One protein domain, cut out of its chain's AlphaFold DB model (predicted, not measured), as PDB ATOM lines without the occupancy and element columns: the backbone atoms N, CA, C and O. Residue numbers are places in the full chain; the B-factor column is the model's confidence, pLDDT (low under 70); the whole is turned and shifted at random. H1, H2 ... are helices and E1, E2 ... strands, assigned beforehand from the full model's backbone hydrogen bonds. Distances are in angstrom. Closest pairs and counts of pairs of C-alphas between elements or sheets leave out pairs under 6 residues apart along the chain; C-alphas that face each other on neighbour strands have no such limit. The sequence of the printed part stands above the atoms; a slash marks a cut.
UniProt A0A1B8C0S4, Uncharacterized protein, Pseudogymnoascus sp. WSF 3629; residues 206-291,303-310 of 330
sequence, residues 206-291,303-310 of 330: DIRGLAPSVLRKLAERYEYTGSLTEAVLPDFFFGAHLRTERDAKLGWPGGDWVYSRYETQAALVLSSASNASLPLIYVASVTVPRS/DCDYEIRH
ATOM      1  N   ASP A 206     352.344 294.482 307.838       81.44
ATOM      2  CA  ASP A 206     352.179 295.803 308.451       81.44
ATOM      3  C   ASP A 206     351.926 295.761 309.971       81.44
ATOM      4  O   ASP A 206     352.450 296.595 310.709       81.44
ATOM      5  N   ILE A 207     351.160 294.781 310.459       82.69
ATOM      6  CA  ILE A 207     350.892 294.591 311.893       82.69
ATOM      7  C   ILE A 207     352.025 293.812 312.560       82.69
ATOM      8  O   ILE A 207     352.348 294.048 313.727       82.69
ATOM      9  N   ARG A 208     352.646 292.882 311.834       85.94
ATOM     10  CA  ARG A 208     353.690 292.009 312.372       85.94
ATOM     11  C   ARG A 208     354.917 292.794 312.831       85.94
ATOM     12  O   ARG A 208     355.465 292.462 313.876       85.94
ATOM     13  N   GLY A 209     355.255 293.894 312.152       83.56
ATOM     14  CA  GLY A 209     356.338 294.805 312.545       83.56
ATOM     15  C   GLY A 209     356.130 295.563 313.871       83.56
ATOM     16  O   GLY A 209     357.092 296.112 314.425       83.56
ATOM     17  N   LEU A 210     354.916 295.567 314.439       86.44
ATOM     18  CA  LEU A 210     354.637 296.238 315.716       86.44
ATOM     19  C   LEU A 210     355.267 295.501 316.905       86.44
ATOM     20  O   LEU A 210     355.920 296.128 317.739       86.44
ATOM     21  N   ALA A 211     355.140 294.173 316.964       86.50
ATOM     22  CA  ALA A 211     355.683 293.384 318.070       86.50
ATOM     23  C   ALA A 211     357.227 293.468 318.184       86.50
ATOM     24  O   ALA A 211     357.712 293.741 319.281       86.50
ATOM     25  N   PRO A 212     358.020 293.362 317.094       88.06
ATOM     26  CA  PRO A 212     359.466 293.594 317.105       88.06
ATOM     27  C   PRO A 212     359.854 294.994 317.581       88.06
ATOM     28  O   PRO A 212     360.925 295.187 318.157       88.06
ATOM     29  N   SER A 213     359.012 295.991 317.298       88.69
ATOM     30  CA  SER A 213     359.250 297.377 317.701       88.69
ATOM     31  C   SER A 213     359.066 297.552 319.208       88.69
ATOM     32  O   SER A 213     359.937 298.129 319.859       88.69
ATOM     33  N   VAL A 214     357.996 296.984 319.775       89.62
ATOM     34  CA  VAL A 214     357.778 296.940 321.232       89.62
ATOM     35  C   VAL A 214     358.892 296.148 321.917       89.62
ATOM     36  O   VAL A 214     359.481 296.632 322.880       89.62
ATOM     37  N   LEU A 215     359.243 294.976 321.384       90.69
ATOM     38  CA  LEU A 215     360.259 294.106 321.971       90.69
ATOM     39  C   LEU A 215     361.636 294.783 322.039       90.69
ATOM     40  O   LEU A 215     362.280 294.744 323.084       90.69
ATOM     41  N   ARG A 216     362.058 295.472 320.968       90.56
ATOM     42  CA  ARG A 216     363.293 296.280 320.984       90.56
ATOM     43  C   ARG A 216     363.234 297.396 322.010       90.56
ATOM     44  O   ARG A 216     364.201 297.595 322.731       90.56
ATOM     45  N   LYS A 217     362.113 298.114 322.097       91.94
ATOM     46  CA  LYS A 217     361.967 299.214 323.058       91.94
ATOM     47  C   LYS A 217     362.014 298.724 324.502       91.94
ATOM     48  O   LYS A 217     362.632 299.384 325.334       91.94
ATOM     49  N   LEU A 218     361.428 297.563 324.788       92.12
ATOM     50  CA  LEU A 218     361.559 296.909 326.088       92.12
ATOM     51  C   LEU A 218     363.007 296.484 326.346       92.12
ATOM     52  O   LEU A 218     363.531 296.764 327.417       92.12
ATOM     53  N   ALA A 219     363.677 295.881 325.363       93.25
ATOM     54  CA  ALA A 219     365.057 295.430 325.519       93.25
ATOM     55  C   ALA A 219     366.017 296.600 325.782       93.25
ATOM     56  O   ALA A 219     366.821 296.537 326.704       93.25
ATOM     57  N   GLU A 220     365.867 297.699 325.036       92.88
ATOM     58  CA  GLU A 220     366.604 298.951 325.245       92.88
ATOM     59  C   GLU A 220     366.356 299.528 326.648       92.88
ATOM     60  O   GLU A 220     367.297 299.908 327.339       92.88
ATOM     61  N   ARG A 221     365.092 299.588 327.086       93.25
ATOM     62  CA  ARG A 221     364.699 300.179 328.379       93.25
ATOM     63  C   ARG A 221     365.165 299.364 329.586       93.25
ATOM     64  O   ARG A 221     365.415 299.946 330.639       93.25
ATOM     65  N   TYR A 222     365.229 298.044 329.443       91.81
ATOM     66  CA  TYR A 222     365.575 297.104 330.511       91.81
ATOM     67  C   TYR A 222     366.972 296.507 330.370       91.81
ATOM     68  O   TYR A 222     367.294 295.555 331.073       91.81
ATOM     69  N   GLU A 223     367.792 297.073 329.481       93.75
ATOM     70  CA  GLU A 223     369.182 296.667 329.260       93.75
ATOM     71  C   GLU A 223     369.317 295.160 328.970       93.75
ATOM     72  O   GLU A 223     370.279 294.503 329.368       93.75
ATOM     73  N   TYR A 224     368.337 294.597 328.257       93.25
ATOM     74  CA  TYR A 224     368.374 293.197 327.862       93.25
ATOM     75  C   TYR A 224     369.426 292.986 326.773       93.25
ATOM     76  O   TYR A 224     369.387 293.616 325.717       93.25
ATOM     77  N   THR A 225     370.361 292.073 327.029       91.81
ATOM     78  CA  THR A 225     371.509 291.798 326.151       91.81
ATOM     79  C   THR A 225     371.386 290.487 325.375       91.81
ATOM     80  O   THR A 225     372.230 290.199 324.527       91.81
ATOM     81  N   GLY A 226     370.351 289.685 325.648       89.56
ATOM     82  CA  GLY A 226     370.118 288.420 324.957       89.56
ATOM     83  C   GLY A 226     369.590 288.595 323.531       89.56
ATOM     84  O   GLY A 226     369.172 289.675 323.108       89.56
ATOM     85  N   SER A 227     369.604 287.501 322.772       90.56
ATOM     86  CA  SER A 227     369.117 287.497 321.392       90.56
ATOM     87  C   SER A 227     367.592 287.605 321.344       90.56
ATOM     88  O   SER A 227     366.895 286.742 321.864       90.56
ATOM     89  N   LEU A 228     367.070 288.634 320.667       89.81
ATOM     90  CA  LEU A 228     365.625 288.850 320.494       89.81
ATOM     91  C   LEU A 228     364.973 287.929 319.452       89.81
ATOM     92  O   LEU A 228     363.764 288.012 319.250       89.81
ATOM     93  N   THR A 229     365.749 287.094 318.761       87.06
ATOM     94  CA  THR A 229     365.232 286.153 317.755       87.06
ATOM     95  C   THR A 229     364.892 284.784 318.338       87.06
ATOM     96  O   THR A 229     364.347 283.943 317.627       87.06
ATOM     97  N   GLU A 230     365.232 284.537 319.603       85.88
ATOM     98  CA  GLU A 230     364.946 283.268 320.266       85.88
ATOM     99  C   GLU A 230     363.461 283.147 320.621       85.88
ATOM    100  O   GLU A 230     362.804 284.119 320.998       85.88
ATOM    101  N   ALA A 231     362.929 281.923 320.546       81.19
ATOM    102  CA  ALA A 231     361.537 281.643 320.909       81.19
ATOM    103  C   ALA A 231     361.260 281.877 322.406       81.19
ATOM    104  O   ALA A 231     360.130 282.176 322.794       81.19
ATOM    105  N   VAL A 232     362.293 281.734 323.239       87.38
ATOM    106  CA  VAL A 232     362.259 282.004 324.675       87.38
ATOM    107  C   VAL A 232     363.400 282.957 324.994       87.38
ATOM    108  O   VAL A 232     364.556 282.655 324.715       87.38
ATOM    109  N   LEU A 233     363.063 284.101 325.585       90.62
ATOM    110  CA  LEU A 233     364.014 285.138 325.970       90.62
ATOM    111  C   LEU A 233     364.334 284.965 327.461       90.62
ATOM    112  O   LEU A 233     363.520 285.378 328.294       90.62
ATOM    113  N   PRO A 234     365.452 284.304 327.821       90.38
ATOM    114  CA  PRO A 234     365.764 284.014 329.217       90.38
ATOM    115  C   PRO A 234     365.915 285.307 330.017       90.38
ATOM    116  O   PRO A 234     366.425 286.293 329.490       90.38
ATOM    117  N   ASP A 235     365.461 285.288 331.271       90.44
ATOM    118  CA  ASP A 235     365.629 286.365 332.256       90.44
ATOM    119  C   ASP A 235     365.116 287.752 331.823       90.44
ATOM    120  O   ASP A 235     365.529 288.773 332.372       90.44
ATOM    121  N   PHE A 236     364.206 287.812 330.842       92.00
ATOM    122  CA  PHE A 236     363.759 289.080 330.269       92.00
ATOM    123  C   PHE A 236     362.425 289.573 330.839       92.00
ATOM    124  O   PHE A 236     362.390 290.545 331.594       92.00
ATOM    125  N   PHE A 237     361.311 288.929 330.480       91.94
ATOM    126  CA  PHE A 237     359.983 289.312 330.961       91.94
ATOM    127  C   PHE A 237     359.024 288.127 331.047       91.94
ATOM    128  O   PHE A 237     359.136 287.148 330.311       91.94
ATOM    129  N   PHE A 238     358.031 288.256 331.922       91.12
ATOM    130  CA  PHE A 238     356.881 287.369 332.007       91.12
ATOM    131  C   PHE A 238     355.738 287.920 331.147       91.12
ATOM    132  O   PHE A 238     355.238 289.018 331.393       91.12
ATOM    133  N   GLY A 239     355.315 287.181 330.122       90.62
ATOM    134  CA  GLY A 239     354.159 287.550 329.302       90.62
ATOM    135  C   GLY A 239     352.849 287.103 329.947       90.62
ATOM    136  O   GLY A 239     352.697 285.932 330.291       90.62
ATOM    137  N   ALA A 240     351.880 288.006 330.072       89.44
ATOM    138  CA  ALA A 240     350.564 287.714 330.629       89.44
ATOM    139  C   ALA A 240     349.441 288.283 329.757       89.44
ATOM    140  O   ALA A 240     349.569 289.355 329.171       89.44
ATOM    141  N   HIS A 241     348.309 287.583 329.709       88.00
ATOM    142  CA  HIS A 241     347.095 288.062 329.060       88.00
ATOM    143  C   HIS A 241     345.919 287.994 330.034       88.00
ATOM    144  O   HIS A 241     345.569 286.916 330.513       88.00
ATOM    145  N   LEU A 242     345.315 289.147 330.313       85.88
ATOM    146  CA  LEU A 242     344.158 289.293 331.190       85.88
ATOM    147  C   LEU A 242     342.901 289.447 330.331       85.88
ATOM    148  O   LEU A 242     342.649 290.503 329.749       85.88
ATOM    149  N   ARG A 243     342.077 288.399 330.278       80.56
ATOM    150  CA  ARG A 243     340.796 288.424 329.560       80.56
ATOM    151  C   ARG A 243     339.720 288.952 330.513       80.56
ATOM    152  O   ARG A 243     339.157 288.198 331.308       80.56
ATOM    153  N   THR A 244     339.479 290.262 330.493       77.44
ATOM    154  CA  THR A 244     338.591 290.965 331.442       77.44
ATOM    155  C   THR A 244     337.267 291.439 330.834       77.44
ATOM    156  O   THR A 244     336.467 292.112 331.501       77.44
ATOM    157  N   GLU A 245     337.014 291.072 329.583       75.38
ATOM    158  CA  GLU A 245     335.892 291.518 328.776       75.38
ATOM    159  C   GLU A 245     334.559 290.974 329.294       75.38
ATOM    160  O   GLU A 245     334.469 289.925 329.939       75.38
ATOM    161  N   ARG A 246     333.487 291.720 329.009       71.25
ATOM    162  CA  ARG A 246     332.144 291.415 329.513       71.25
ATOM    163  C   ARG A 246     331.676 290.024 329.088       71.25
ATOM    164  O   ARG A 246     331.081 289.325 329.894       71.25
ATOM    165  N   ASP A 247     331.935 289.619 327.852       69.25
ATOM    166  CA  ASP A 247     331.546 288.305 327.338       69.25
ATOM    167  C   ASP A 247     332.326 287.168 328.012       69.25
ATOM    168  O   ASP A 247     331.731 286.153 328.363       69.25
ATOM    169  N   ALA A 248     333.616 287.361 328.299       70.38
ATOM    170  CA  ALA A 248     334.408 286.404 329.076       70.38
ATOM    171  C   ALA A 248     333.881 286.257 330.513       70.38
ATOM    172  O   ALA A 248     333.835 285.156 331.060       70.38
ATOM    173  N   LYS A 249     333.405 287.364 331.091       68.62
ATOM    174  CA  LYS A 249     332.726 287.391 332.387       68.62
ATOM    175  C   LYS A 249     331.296 286.845 332.330       68.62
ATOM    176  O   LYS A 249     330.778 286.464 333.354       68.62
ATOM    177  N   LEU A 250     330.602 286.782 331.204       66.81
ATOM    178  CA  LEU A 250     329.196 286.332 331.192       66.81
ATOM    179  C   LEU A 250     328.988 284.968 330.525       66.81
ATOM    180  O   LEU A 250     327.902 284.405 330.624       66.81
ATOM    181  N   GLY A 251     330.009 284.435 329.855       60.47
ATOM    182  CA  GLY A 251     329.891 283.260 328.990       60.47
ATOM    183  C   GLY A 251     329.831 281.897 329.686       60.47
ATOM    184  O   GLY A 251     329.551 280.915 329.005       60.47
ATOM    185  N   TRP A 252     330.074 281.804 331.000       56.59
ATOM    186  CA  TRP A 252     330.184 280.520 331.708       56.59
ATOM    187  C   TRP A 252     329.286 280.474 332.960       56.59
ATOM    188  O   TRP A 252     329.483 281.284 333.867       56.59
ATOM    189  N   PRO A 253     328.311 279.548 333.053       51.25
ATOM    190  CA  PRO A 253     327.521 279.352 334.269       51.25
ATOM    191  C   PRO A 253     328.291 278.481 335.281       51.25
ATOM    192  O   PRO A 253     328.598 277.333 334.980       51.25
ATOM    193  N   GLY A 254     328.589 278.983 336.490       60.09
ATOM    194  CA  GLY A 254     329.124 278.141 337.579       60.09
ATOM    195  C   GLY A 254     330.008 278.840 338.623       60.09
ATOM    196  O   GLY A 254     330.277 280.035 338.540       60.09
ATOM    197  N   GLY A 255     330.464 278.069 339.621       58.38
ATOM    198  CA  GLY A 255     331.367 278.511 340.700       58.38
ATOM    199  C   GLY A 255     332.816 278.773 340.260       58.38
ATOM    200  O   GLY A 255     333.489 279.613 340.858       58.38
ATOM    201  N   ASP A 256     333.262 278.165 339.154       59.69
ATOM    202  CA  ASP A 256     334.604 278.349 338.560       59.69
ATOM    203  C   ASP A 256     334.804 279.722 337.900       59.69
ATOM    204  O   ASP A 256     335.885 280.067 337.417       59.69
ATOM    205  N   TRP A 257     333.769 280.564 337.943       69.81
ATOM    206  CA  TRP A 257     333.798 281.938 337.467       69.81
ATOM    207  C   TRP A 257     334.867 282.801 338.152       69.81
ATOM    208  O   TRP A 257     335.239 283.855 337.633       69.81
ATOM    209  N   VAL A 258     335.400 282.345 339.291       75.31
ATOM    210  CA  VAL A 258     336.506 282.990 340.003       75.31
ATOM    211  C   VAL A 258     337.710 283.256 339.096       75.31
ATOM    212  O   VAL A 258     338.259 284.350 339.178       75.31
ATOM    213  N   TYR A 259     338.060 282.360 338.166       78.12
ATOM    214  CA  TYR A 259     339.213 282.543 337.267       78.12
ATOM    215  C   TYR A 259     338.979 283.558 336.144       78.12
ATOM    216  O   TYR A 259     339.933 284.043 335.548       78.12
ATOM    217  N   SER A 260     337.729 283.930 335.870       75.88
ATOM    218  CA  SER A 260     337.417 285.016 334.926       75.88
ATOM    219  C   SER A 260     337.523 286.407 335.566       75.88
ATOM    220  O   SER A 260     337.519 287.426 334.872       75.88
ATOM    221  N   ARG A 261     337.618 286.473 336.901       79.31
ATOM    222  CA  ARG A 261     337.719 287.736 337.638       79.31
ATOM    223  C   ARG A 261     339.106 288.326 337.466       79.31
ATOM    224  O   ARG A 261     340.100 287.604 337.463       79.31
ATOM    225  N   TYR A 262     339.157 289.648 337.354       83.06
ATOM    226  CA  TYR A 262     340.417 290.366 337.205       83.06
ATOM    227  C   TYR A 262     341.346 290.083 338.386       83.06
ATOM    228  O   TYR A 262     342.513 289.777 338.184       83.06
ATOM    229  N   GLU A 263     340.807 290.112 339.604       83.50
ATOM    230  CA  GLU A 263     341.567 289.957 340.841       83.50
ATOM    231  C   GLU A 263     342.265 288.594 340.903       83.50
ATOM    232  O   GLU A 263     343.440 288.514 341.246       83.50
ATOM    233  N   THR A 264     341.566 287.529 340.503       86.00
ATOM    234  CA  THR A 264     342.127 286.175 340.457       86.00
ATOM    235  C   THR A 264     343.204 286.060 339.385       86.00
ATOM    236  O   THR A 264     344.291 285.565 339.668       86.00
ATOM    237  N   GLN A 265     342.931 286.534 338.164       87.81
ATOM    238  CA  GLN A 265     343.907 286.478 337.072       87.81
ATOM    239  C   GLN A 265     345.169 287.284 337.418       87.81
ATOM    240  O   GLN A 265     346.280 286.782 337.264       87.81
ATOM    241  N   ALA A 266     345.007 288.499 337.948       89.19
ATOM    242  CA  ALA A 266     346.111 289.363 338.351       89.19
ATOM    243  C   ALA A 266     346.943 288.739 339.481       89.19
ATOM    244  O   ALA A 266     348.169 288.724 339.394       89.19
ATOM    245  N   ALA A 267     346.299 288.168 340.507       88.50
ATOM    246  CA  ALA A 267     347.003 287.495 341.597       88.50
ATOM    247  C   ALA A 267     347.826 286.293 341.102       88.50
ATOM    248  O   ALA A 267     348.974 286.122 341.510       88.50
ATOM    249  N   LEU A 268     347.272 285.488 340.187       90.06
ATOM    250  CA  LEU A 268     347.977 284.345 339.598       90.06
ATOM    251  C   LEU A 268     349.161 284.778 338.727       90.06
ATOM    252  O   LEU A 268     350.229 284.172 338.813       90.06
ATOM    253  N   VAL A 269     348.998 285.837 337.929       89.69
ATOM    254  CA  VAL A 269     350.078 286.407 337.107       89.69
ATOM    255  C   VAL A 269     351.209 286.935 337.985       89.69
ATOM    256  O   VAL A 269     352.360 286.571 337.765       89.69
ATOM    257  N   LEU A 270     350.891 287.733 339.010       89.12
ATOM    258  CA  LEU A 270     351.890 288.289 339.931       89.12
ATOM    259  C   LEU A 270     352.622 287.188 340.705       89.12
ATOM    260  O   LEU A 270     353.843 287.230 340.830       89.12
ATOM    261  N   SER A 271     351.891 286.178 341.184       89.56
ATOM    262  CA  SER A 271     352.484 285.020 341.862       89.56
ATOM    263  C   SER A 271     353.428 284.243 340.936       89.56
ATOM    264  O   SER A 271     354.555 283.928 341.318       89.56
ATOM    265  N   SER A 272     353.016 284.005 339.687       90.00
ATOM    266  CA  SER A 272     353.821 283.275 338.697       90.00
ATOM    267  C   SER A 272     355.082 284.041 338.296       90.00
ATOM    268  O   SER A 272     356.157 283.450 338.229       90.00
ATOM    269  N   ALA A 273     354.970 285.353 338.075       87.06
ATOM    270  CA  ALA A 273     356.107 286.205 337.743       87.06
ATOM    271  C   ALA A 273     357.111 286.303 338.903       87.06
ATOM    272  O   ALA A 273     358.316 286.195 338.679       87.06
ATOM    273  N   SER A 274     356.610 286.431 340.138       87.56
ATOM    274  CA  SER A 274     357.433 286.418 341.353       87.56
ATOM    275  C   SER A 274     358.186 285.094 341.507       87.56
ATOM    276  O   SER A 274     359.399 285.090 341.700       87.56
ATOM    277  N   ASN A 275     357.501 283.960 341.325       90.88
ATOM    278  CA  ASN A 275     358.125 282.636 341.388       90.88
ATOM    279  C   ASN A 275     359.167 282.422 340.275       90.88
ATOM    280  O   ASN A 275     360.194 281.788 340.494       90.88
ATOM    281  N   ALA A 276     358.934 282.992 339.090       87.44
ATOM    282  CA  ALA A 276     359.897 282.982 337.992       87.44
ATOM    283  C   ALA A 276     361.083 283.942 338.208       87.44
ATOM    284  O   ALA A 276     362.019 283.921 337.416       87.44
ATOM    285  N   SER A 277     361.063 284.771 339.261       89.44
ATOM    286  CA  SER A 277     362.088 285.784 339.554       89.44
ATOM    287  C   SER A 277     362.344 286.758 338.393       89.44
ATOM    288  O   SER A 277     363.452 287.268 338.234       89.44
ATOM    289  N   LEU A 278     361.321 287.023 337.571       86.00
ATOM    290  CA  LEU A 278     361.448 287.885 336.394       86.00
ATOM    291  C   LEU A 278     361.187 289.358 336.755       86.00
ATOM    292  O   LEU A 278     360.214 289.659 337.451       86.00
ATOM    293  N   PRO A 279     362.011 290.303 336.261       80.75
ATOM    294  CA  PRO A 279     361.957 291.709 336.678       80.75
ATOM    295  C   PRO A 279     360.834 292.516 336.012       80.75
ATOM    296  O   PRO A 279     360.517 293.624 336.455       80.75
ATOM    297  N   LEU A 280     360.256 291.984 334.935       89.44
ATOM    298  CA  LEU A 280     359.305 292.669 334.071       89.44
ATOM    299  C   LEU A 280     358.119 291.756 333.765       89.44
ATOM    300  O   LEU A 280     358.299 290.584 333.444       89.44
ATOM    301  N   ILE A 281     356.911 292.316 333.807       90.81
ATOM    302  CA  ILE A 281     355.690 291.665 333.332       90.81
ATOM    303  C   ILE A 281     355.145 292.478 332.157       90.81
ATOM    304  O   ILE A 281     354.829 293.656 332.318       90.81
ATOM    305  N   TYR A 282     355.007 291.849 330.991       91.19
ATOM    306  CA  TYR A 282     354.294 292.424 329.851       91.19
ATOM    307  C   TYR A 282     352.850 291.921 329.862       91.19
ATOM    308  O   TYR A 282     352.610 290.723 329.698       91.19
ATOM    309  N   VAL A 283     351.889 292.823 330.072       89.94
ATOM    310  CA  VAL A 283     350.474 292.470 330.245       89.94
ATOM    311  C   VAL A 283     349.645 292.948 329.058       89.94
ATOM    312  O   VAL A 283     349.475 294.145 328.847       89.94
ATOM    313  N   ALA A 284     349.040 292.008 328.335       87.88
ATOM    314  CA  ALA A 284     347.993 292.293 327.363       87.88
ATOM    315  C   ALA A 284     346.617 292.231 328.048       87.88
ATOM    316  O   ALA A 284     346.234 291.199 328.595       87.88
ATOM    317  N   SER A 285     345.860 293.325 328.021       83.00
ATOM    318  CA  SER A 285     344.509 293.405 328.588       83.00
ATOM    319  C   SER A 285     343.638 294.313 327.727       83.00
ATOM    320  O   SER A 285     344.140 295.236 327.089       83.00
ATOM    321  N   VAL A 286     342.327 294.078 327.727       69.06
ATOM    322  CA  VAL A 286     341.350 294.983 327.112       69.06
ATOM    323  C   VAL A 286     340.672 295.792 328.210       69.06
ATOM    324  O   VAL A 286     340.008 295.233 329.080       69.06
ATOM    325  N   THR A 287     340.811 297.115 328.172       57.53
ATOM    326  CA  THR A 287     340.105 298.040 329.066       57.53
ATOM    327  C   THR A 287     338.797 298.510 328.429       57.53
ATOM    328  O   THR A 287     338.712 298.762 327.228       57.53
ATOM    329  N   VAL A 288     337.739 298.632 329.237       45.19
ATOM    330  CA  VAL A 288     336.498 299.308 328.826       45.19
ATOM    331  C   VAL A 288     336.609 300.767 329.276       45.19
ATOM    332  O   VAL A 288     336.853 300.989 330.465       45.19
ATOM    333  N   PRO A 289     336.420 301.772 328.400       36.12
ATOM    334  CA  PRO A 289     336.472 303.170 328.807       36.12
ATOM    335  C   PRO A 289     335.472 303.465 329.930       36.12
ATOM    336  O   PRO A 289     334.310 303.049 329.901       36.12
ATOM    337  N   ARG A 290     335.932 304.227 330.921       35.75
ATOM    338  CA  ARG A 290     335.284 304.521 332.208       35.75
ATOM    339  C   ARG A 290     334.043 305.435 332.115       35.75
ATOM    340  O   ARG A 290     333.795 306.223 333.023       35.75
ATOM    341  N   SER A 291     333.238 305.362 331.052       30.41
ATOM    342  CA  SER A 291     332.028 306.194 330.911       30.41
ATOM    343  C   SER A 291     330.754 305.575 331.509       30.41
ATOM    344  O   SER A 291     329.733 306.254 331.569       30.41
ATOM    345  N   ASP A 303     345.002 305.090 330.940       24.20
ATOM    346  CA  ASP A 303     344.877 304.447 329.642       24.20
ATOM    347  C   ASP A 303     346.089 303.563 329.280       24.20
ATOM    348  O   ASP A 303     347.159 303.713 329.857       24.20
ATOM    349  N   CYS A 304     345.853 302.650 328.335       26.16
ATOM    350  CA  CYS A 304     346.671 301.538 327.822       26.16
ATOM    351  C   CYS A 304     348.199 301.520 328.116       26.16
ATOM    352  O   CYS A 304     348.892 302.515 327.944       26.16
ATOM    353  N   ASP A 305     348.697 300.305 328.413       28.33
ATOM    354  CA  ASP A 305     350.037 299.884 328.888       28.33
ATOM    355  C   ASP A 305     350.264 299.987 330.411       28.33
ATOM    356  O   ASP A 305     350.779 300.966 330.943       28.33
ATOM    357  N   TYR A 306     349.938 298.905 331.133       33.47
ATOM    358  CA  TYR A 306     350.364 298.731 332.526       33.47
ATOM    359  C   TYR A 306     351.714 297.998 332.584       33.47
ATOM    360  O   TYR A 306     351.785 296.778 332.454       33.47
ATOM    361  N   GLU A 307     352.786 298.756 332.814       35.06
ATOM    362  CA  GLU A 307     354.111 298.272 333.219       35.06
ATOM    363  C   GLU A 307     354.131 298.162 334.754       35.06
ATOM    364  O   GLU A 307     354.140 299.174 335.454       35.06
ATOM    365  N   ILE A 308     354.101 296.944 335.309       35.16
ATOM    366  CA  ILE A 308     354.273 296.741 336.756       35.16
ATOM    367  C   ILE A 308     355.721 296.329 337.012       35.16
ATOM    368  O   ILE A 308     356.112 295.191 336.756       35.16
ATOM    369  N   ARG A 309     356.522 297.264 337.528       32.59
ATOM    370  CA  ARG A 309     357.877 296.991 338.018       32.59
ATOM    371  C   ARG A 309     357.793 296.516 339.468       32.59
ATOM    372  O   ARG A 309     357.317 297.260 340.323       32.59
ATOM    373  N   HIS A 310     358.262 295.306 339.757       34.47
ATOM    374  CA  HIS A 310     358.402 294.840 341.138       34.47
ATOM    375  C   HIS A 310     359.555 295.593 341.832       34.47
ATOM    376  O   HIS A 310     360.683 295.567 341.336       34.47
TER     377      HIS A 310
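What this domain is: This is residues 206 to 291 and 303 to 310 of the 330 residues of an uncharacterized protein of Pseudogymnoascus sp. WSF 3629 (UniProt A0A1B8C0S4). A ribbon of two parallel strands, E1 and E2, has helix H4 over one face. H2 and H3 lie beyond the end of the ribbon where both strands end, and H1 stands off on the side away from H4, toward the end where the strands begin, apart from E2 and from the other three helices. Mixed in class and loose, the 94 printed residues run H1 E1 H2 H3 H4 E2, with radius of gyration of the C-alphas 15.6 A and spans 46 by 34 by 24 A.

How they stand to each other: E1 and E2, residues 238 to 242 and 280 to 285, are parallel, with N 238 and O 280 within hydrogen-bond range, 2.8 A. H4, residues 262 to 275, is closest to E1 at C-alphas 273 and 238, 5.9 A. H2 and H3, residues 246 to 250 and 255 to 260, only just touch, with 3 C-alpha pairs within 8 A. In H3, 0 of 2 O i to N i+4 pairs and 2 of 3 O i to N i+3 pairs are within range.

Where its parts are: H1, residues 210 to 221, begins at C-alpha (354.637, 296.238, 315.716); E2 ends at C-alpha (344.509, 293.405, 328.588).

The domain as a whole: Residues 292 to 302 are cut out, a 13.0 A gap. pLDDT is under 70 in 24 residues.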